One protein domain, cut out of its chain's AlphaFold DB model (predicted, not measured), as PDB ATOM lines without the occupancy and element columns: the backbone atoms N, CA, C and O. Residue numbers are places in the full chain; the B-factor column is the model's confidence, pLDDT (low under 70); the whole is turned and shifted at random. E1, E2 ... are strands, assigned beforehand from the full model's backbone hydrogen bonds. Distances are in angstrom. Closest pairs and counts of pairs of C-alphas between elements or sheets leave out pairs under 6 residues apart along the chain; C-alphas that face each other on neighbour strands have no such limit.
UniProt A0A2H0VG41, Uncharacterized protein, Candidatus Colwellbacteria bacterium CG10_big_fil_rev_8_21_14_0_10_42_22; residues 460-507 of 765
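This is residues 460 to 507 of the 765 residues of an uncharacterized protein of Candidatus Colwellbacteria bacterium CG10_big_fil_rev_8_21_14_0_10_42_22 (UniProt A0A2H0VG41). With little regular structure, this is a small, flat sheet of four short strands side by side, E1 to E4, with the long link between E2 and E3 looping over one face. The printed part has 48 residues, of which 15 are in named strands, under half; the class is all strand, the whole is compact, and E1, E2, E3 and E4 in chain order form a meander, each strand the antiparallel neighbour of the one before. The radius of gyration of the C-alphas is 10.1 A and the spans are 27 by 27 by 13 A.

E1, residues 470 to 472, begins at C-alpha 470 (104.994, 49.822, -6.734) and is 6.5 A long. E2, residues 475 to 478, is 10.2 A; E3, residues 490 to 493, 10.4 A; E4, residues 499 to 502, 9.8 A, ending at (96.681, 63.249, -6.442).

Hairpin E1 and E2 has N 470 and O 477 within hydrogen-bond range, 2.7 A. Hairpin E2 and E3 has N 476 and O 493, 2.8 A; hairpin E3 and E4, N 500 and O 492, 2.8 A. E1 and E4 are edge strands, apart.

The C-alphas of Asp 463 and Leu 507, the farthest apart, are 28.4 A apart. The printed part has no cut. The link E2 to E3 is long. Confidence is under 70 at residues 460 to 468, 470 to 474 and 481.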
ATOM      1  N   TYR A 460     109.699  48.917  -3.337       51.19
ATOM      2  CA  TYR A 460     109.193  48.267  -2.131       51.19
ATOM      3  C   TYR A 460     107.936  47.460  -2.434       51.19
ATOM      4  O   TYR A 460     107.026  47.948  -3.107       51.19
ATOM      5  N   ALA A 461     107.859  46.291  -1.806       57.19
ATOM      6  CA  ALA A 461     106.632  45.796  -1.214       57.19
ATOM      7  C   ALA A 461     106.862  45.675   0.312       57.19
ATOM      8  O   ALA A 461     107.835  45.064   0.735       57.19
ATOM      9  N   GLN A 462     105.950  46.293   1.076       54.94
ATOM     10  CA  GLN A 462     105.605  46.100   2.501       54.94
ATOM     11  C   GLN A 462     106.254  46.927   3.654       54.94
ATOM     12  O   GLN A 462     107.453  47.191   3.705       54.94
ATOM     13  N   ASP A 463     105.340  47.280   4.584       48.59
ATOM     14  CA  ASP A 463     105.389  47.633   6.023       48.59
ATOM     15  C   ASP A 463     105.696  49.031   6.612       48.59
ATOM     16  O   ASP A 463     105.512  49.202   7.819       48.59
ATOM     17  N   ASP A 464     105.987  50.086   5.842       52.78
ATOM     18  CA  ASP A 464     106.048  51.466   6.394       52.78
ATOM     19  C   ASP A 464     105.150  52.497   5.694       52.78
ATOM     20  O   ASP A 464     105.173  53.690   6.007       52.78
ATOM     21  N   GLY A 465     104.273  52.036   4.807       53.22
ATOM     22  CA  GLY A 465     103.168  52.855   4.344       53.22
ATOM     23  C   GLY A 465     103.564  54.036   3.446       53.22
ATOM     24  O   GLY A 465     102.847  55.028   3.441       53.22
ATOM     25  N   THR A 466     104.615  53.948   2.621       54.03
ATOM     26  CA  THR A 466     104.680  54.740   1.368       54.03
ATOM     27  C   THR A 466     105.563  54.069   0.306       54.03
ATOM     28  O   THR A 466     106.788  54.138   0.360       54.03
ATOM     29  N   SER A 467     104.961  53.444  -0.714       56.22
ATOM     30  CA  SER A 467     105.718  52.882  -1.842       56.22
ATOM     31  C   SER A 467     106.108  53.989  -2.824       56.22
ATOM     32  O   SER A 467     105.249  54.689  -3.354       56.22
ATOM     33  N   TYR A 468     107.402  54.149  -3.113       64.25
ATOM     34  CA  TYR A 468     107.883  55.166  -4.062       64.25
ATOM     35  C   TYR A 468     107.679  54.754  -5.526       64.25
ATOM     36  O   TYR A 468     107.414  55.614  -6.355       64.25
ATOM     37  N   PHE A 469     107.740  53.458  -5.839       72.38
ATOM     38  CA  PHE A 469     107.310  52.873  -7.112       72.38
ATOM     39  C   PHE A 469     106.886  51.422  -6.846       72.38
ATOM     40  O   PHE A 469     107.721  50.589  -6.499       72.38
ATOM     41  N   GLY A 470     105.595  51.132  -6.960       65.94
ATOM     42  CA  GLY A 470     104.994  49.822  -6.734       65.94
ATOM     43  C   GLY A 470     104.201  49.363  -7.951       65.94
ATOM     44  O   GLY A 470     103.616  50.177  -8.664       65.94
ATOM     45  N   VAL A 471     104.175  48.052  -8.182       64.88
ATOM     46  CA  VAL A 471     103.365  47.429  -9.234       64.88
ATOM     47  C   VAL A 471     102.478  46.378  -8.569       64.88
ATOM     48  O   VAL A 471     102.998  45.451  -7.958       64.88
ATOM     49  N   SER A 472     101.153  46.531  -8.626       64.25
ATOM     50  CA  SER A 472     100.204  45.625  -7.958       64.25
ATOM     51  C   SER A 472      98.934  45.457  -8.782       64.25
ATOM     52  O   SER A 472      98.358  46.437  -9.246       64.25
ATOM     53  N   GLY A 473      98.511  44.211  -9.021       62.97
ATOM     54  CA  GLY A 473      97.275  43.918  -9.761       62.97
ATOM     55  C   GLY A 473      97.222  44.489 -11.187       62.97
ATOM     56  O   GLY A 473      96.134  44.719 -11.706       62.97
ATOM     57  N   GLY A 474      98.379  44.753 -11.810       64.69
ATOM     58  CA  GLY A 474      98.492  45.411 -13.121       64.69
ATOM     59  C   GLY A 474      98.513  46.944 -13.073       64.69
ATOM     60  O   GLY A 474      98.686  47.574 -14.114       64.69
ATOM     61  N   ALA A 475      98.372  47.544 -11.891       70.31
ATOM     62  CA  ALA A 475      98.541  48.972 -11.676       70.31
ATOM     63  C   ALA A 475      99.997  49.323 -11.328       70.31
ATOM     64  O   ALA A 475     100.695  48.531 -10.697       70.31
ATOM     65  N   VAL A 476     100.433  50.526 -11.697       82.00
ATOM     66  CA  VAL A 476     101.709  51.139 -11.307       82.00
ATOM     67  C   VAL A 476     101.408  52.341 -10.418       82.00
ATOM     68  O   VAL A 476     100.734  53.271 -10.854       82.00
ATOM     69  N   ALA A 477     101.914  52.348  -9.190       78.81
ATOM     70  CA  ALA A 477     101.712  53.420  -8.221       78.81
ATOM     71  C   ALA A 477     103.053  54.023  -7.780       78.81
ATOM     72  O   ALA A 477     104.024  53.304  -7.573       78.81
ATOM     73  N   ILE A 478     103.126  55.344  -7.635       82.38
ATOM     74  CA  ILE A 478     104.337  56.093  -7.285       82.38
ATOM     75  C   ILE A 478     104.003  57.048  -6.143       82.38
ATOM     76  O   ILE A 478     103.130  57.907  -6.279       82.38
ATOM     77  N   GLY A 479     104.707  56.906  -5.022       77.38
ATOM     78  CA  GLY A 479     104.473  57.682  -3.803       77.38
ATOM     79  C   GLY A 479     103.196  57.300  -3.046       77.38
ATOM     80  O   GLY A 479     102.720  58.109  -2.261       77.38
ATOM     81  N   LYS A 480     102.640  56.100  -3.277       74.06
ATOM     82  CA  LYS A 480     101.376  55.617  -2.687       74.06
ATOM     83  C   LYS A 480     101.539  54.249  -2.041       74.06
ATOM     84  O   LYS A 480     102.364  53.453  -2.472       74.06
ATOM     85  N   THR A 481     100.710  53.943  -1.051       69.44
ATOM     86  CA  THR A 481     100.646  52.624  -0.382       69.44
ATOM     87  C   THR A 481      99.649  51.658  -0.968       69.44
ATOM     88  O   THR A 481      99.730  50.457  -0.736       69.44
ATOM     89  N   SER A 482      98.663  52.200  -1.662       71.81
ATOM     90  CA  SER A 482      97.495  51.486  -2.137       71.81
ATOM     91  C   SER A 482      97.097  52.047  -3.487       71.81
ATOM     92  O   SER A 482      97.187  53.251  -3.733       71.81
ATOM     93  N   THR A 483      96.644  51.154  -4.359       77.62
ATOM     94  CA  THR A 483      95.904  51.512  -5.568       77.62
ATOM     95  C   THR A 483      94.480  51.839  -5.135       77.62
ATOM     96  O   THR A 483      93.656  50.939  -4.955       77.62
ATOM     97  N   ASP A 484      94.240  53.107  -4.820       85.00
ATOM     98  CA  ASP A 484      93.019  53.584  -4.166       85.00
ATOM     99  C   ASP A 484      92.275  54.638  -4.985       85.00
ATOM    100  O   ASP A 484      91.437  55.356  -4.446       85.00
ATOM    101  N   ASN A 485      92.549  54.718  -6.290       88.62
ATOM    102  CA  ASN A 485      91.830  55.591  -7.217       88.62
ATOM    103  C   ASN A 485      91.859  57.076  -6.808       88.62
ATOM    104  O   ASN A 485      90.872  57.796  -6.938       88.62
ATOM    105  N   GLY A 486      93.007  57.533  -6.304       86.94
ATOM    106  CA  GLY A 486      93.233  58.941  -5.963       86.94
ATOM    107  C   GLY A 486      92.733  59.371  -4.583       86.94
ATOM    108  O   GLY A 486      92.572  60.562  -4.342       86.94
ATOM    109  N   VAL A 487      92.512  58.429  -3.661       88.44
ATOM    110  CA  VAL A 487      92.226  58.756  -2.253       88.44
ATOM    111  C   VAL A 487      93.488  59.248  -1.541       88.44
ATOM    112  O   VAL A 487      93.420  60.193  -0.757       88.44
ATOM    113  N   THR A 488      94.647  58.641  -1.815       86.38
ATOM    114  CA  THR A 488      95.937  59.072  -1.250       86.38
ATOM    115  C   THR A 488      96.796  59.834  -2.257       86.38
ATOM    116  O   THR A 488      96.709  59.630  -3.471       86.38
ATOM    117  N   ALA A 489      97.637  60.738  -1.744       87.12
ATOM    118  CA  ALA A 489      98.548  61.537  -2.556       87.12
ATOM    119  C   ALA A 489      99.583  60.655  -3.268       87.12
ATOM    120  O   ALA A 489     100.127  59.738  -2.665       87.12
ATOM    121  N   GLY A 490      99.866  60.965  -4.532       88.00
ATOM    122  CA  GLY A 490     100.788  60.237  -5.400       88.00
ATOM    123  C   GLY A 490     100.222  60.040  -6.807       88.00
ATOM    124  O   GLY A 490      99.188  60.607  -7.175       88.00
ATOM    125  N   LEU A 491     100.924  59.242  -7.607       89.25
ATOM    126  CA  LEU A 491     100.583  58.940  -8.997       89.25
ATOM    127  C   LEU A 491     100.179  57.471  -9.123       89.25
ATOM    128  O   LEU A 491     100.855  56.597  -8.593       89.25
ATOM    129  N   GLU A 492      99.091  57.194  -9.829       89.44
ATOM    130  CA  GLU A 492      98.573  55.839 -10.020       89.44
ATOM    131  C   GLU A 492      98.119  55.643 -11.463       89.44
ATOM    132  O   GLU A 492      97.299  56.405 -11.966       89.44
ATOM    133  N   PHE A 493      98.632  54.606 -12.113       90.56
ATOM    134  CA  PHE A 493      98.162  54.100 -13.396       90.56
ATOM    135  C   PHE A 493      97.516  52.750 -13.141       90.56
ATOM    136  O   PHE A 493      98.217  51.808 -12.784       90.56
ATOM    137  N   ASN A 494      96.201  52.637 -13.276       86.25
ATOM    138  CA  ASN A 494      95.519  51.390 -12.953       86.25
ATOM    139  C   ASN A 494      95.522  50.399 -14.134       86.25
ATOM    140  O   ASN A 494      95.840  50.741 -15.276       86.25
ATOM    141  N   ALA A 495      95.101  49.161 -13.869       80.06
ATOM    142  CA  ALA A 495      95.038  48.106 -14.880       80.06
ATOM    143  C   ALA A 495      94.018  48.368 -16.014       80.06
ATOM    144  O   ALA A 495      94.076  47.708 -17.049       80.06
ATOM    145  N   THR A 496      93.090  49.319 -15.846       84.00
ATOM    146  CA  THR A 496      92.097  49.697 -16.867       84.00
ATOM    147  C   THR A 496      92.561  50.864 -17.745       84.00
ATOM    148  O   THR A 496      91.822  51.288 -18.629       84.00
ATOM    149  N   GLY A 497      93.768  51.395 -17.512       80.62
ATOM    150  CA  GLY A 497      94.339  52.522 -18.255       80.62
ATOM    151  C   GLY A 497      93.964  53.909 -17.720       80.62
ATOM    152  O   GLY A 497      94.306  54.907 -18.354       80.62
ATOM    153  N   LEU A 498      93.289  54.001 -16.569       87.00
ATOM    154  CA  LEU A 498      93.024  55.274 -15.892       87.00
ATOM    155  C   LEU A 498      94.266  55.754 -15.142       87.00
ATOM    156  O   LEU A 498      95.044  54.957 -14.616       87.00
ATOM    157  N   SER A 499      94.435  57.075 -15.093       92.12
ATOM    158  CA  SER A 499      95.553  57.735 -14.414       92.12
ATOM    159  C   SER A 499      95.030  58.687 -13.341       92.12
ATOM    160  O   SER A 499      94.221  59.561 -13.650       92.12
ATOM    161  N   TYR A 500      95.527  58.567 -12.112       91.75
ATOM    162  CA  TYR A 500      95.245  59.485 -11.010       91.75
ATOM    163  C   TYR A 500      96.509  60.247 -10.632       91.75
ATOM    164  O   TYR A 500      97.549  59.644 -10.376       91.75
ATOM    165  N   ILE A 501      96.405  61.574 -10.556       93.38
ATOM    166  CA  ILE A 501      97.472  62.457 -10.082       93.38
ATOM    167  C   ILE A 501      96.914  63.217  -8.885       93.38
ATOM    168  O   ILE A 501      96.051  64.076  -9.047       93.38
ATOM    169  N   THR A 502      97.352  62.847  -7.684       92.00
ATOM    170  CA  THR A 502      96.681  63.249  -6.442       92.00
ATOM    171  C   THR A 502      97.640  63.976  -5.515       92.00
ATOM    172  O   THR A 502      98.745  63.502  -5.250       92.00
ATOM    173  N   THR A 503      97.203  65.113  -4.982       89.38
ATOM    174  CA  THR A 503      97.924  65.896  -3.972       89.38
ATOM    175  C   THR A 503      96.932  66.423  -2.944       89.38
ATOM    176  O   THR A 503      95.827  66.789  -3.324       89.38
ATOM    177  N   ASP A 504      97.333  66.529  -1.678       84.62
ATOM    178  CA  ASP A 504      96.457  67.023  -0.601       84.62
ATOM    179  C   ASP A 504      96.109  68.521  -0.757       84.62
ATOM    180  O   ASP A 504      94.944  68.904  -0.784       84.62
ATOM    181  N   ALA A 505      97.123  69.379  -0.940       84.81
ATOM    182  CA  ALA A 505      96.943  70.840  -1.000       84.81
ATOM    183  C   ALA A 505      97.729  71.549  -2.123       84.81
ATOM    184  O   ALA A 505      97.679  72.775  -2.242       84.81
ATOM    185  N   ALA A 506      98.495  70.805  -2.924       86.19
ATOM    186  CA  ALA A 506      99.298  71.351  -4.018       86.19
ATOM    187  C   ALA A 506      98.547  71.291  -5.360       86.19
ATOM    188  O   ALA A 506      97.438  70.772  -5.451       86.19
ATOM    189  N   LEU A 507      99.162  71.828  -6.418       89.19
ATOM    190  CA  LEU A 507      98.687  71.585  -7.778       89.19
ATOM    191  C   LEU A 507      99.010  70.130  -8.158       89.19
ATOM    192  O   LEU A 507     100.192  69.775  -8.136       89.19
TER     193      LEU A 507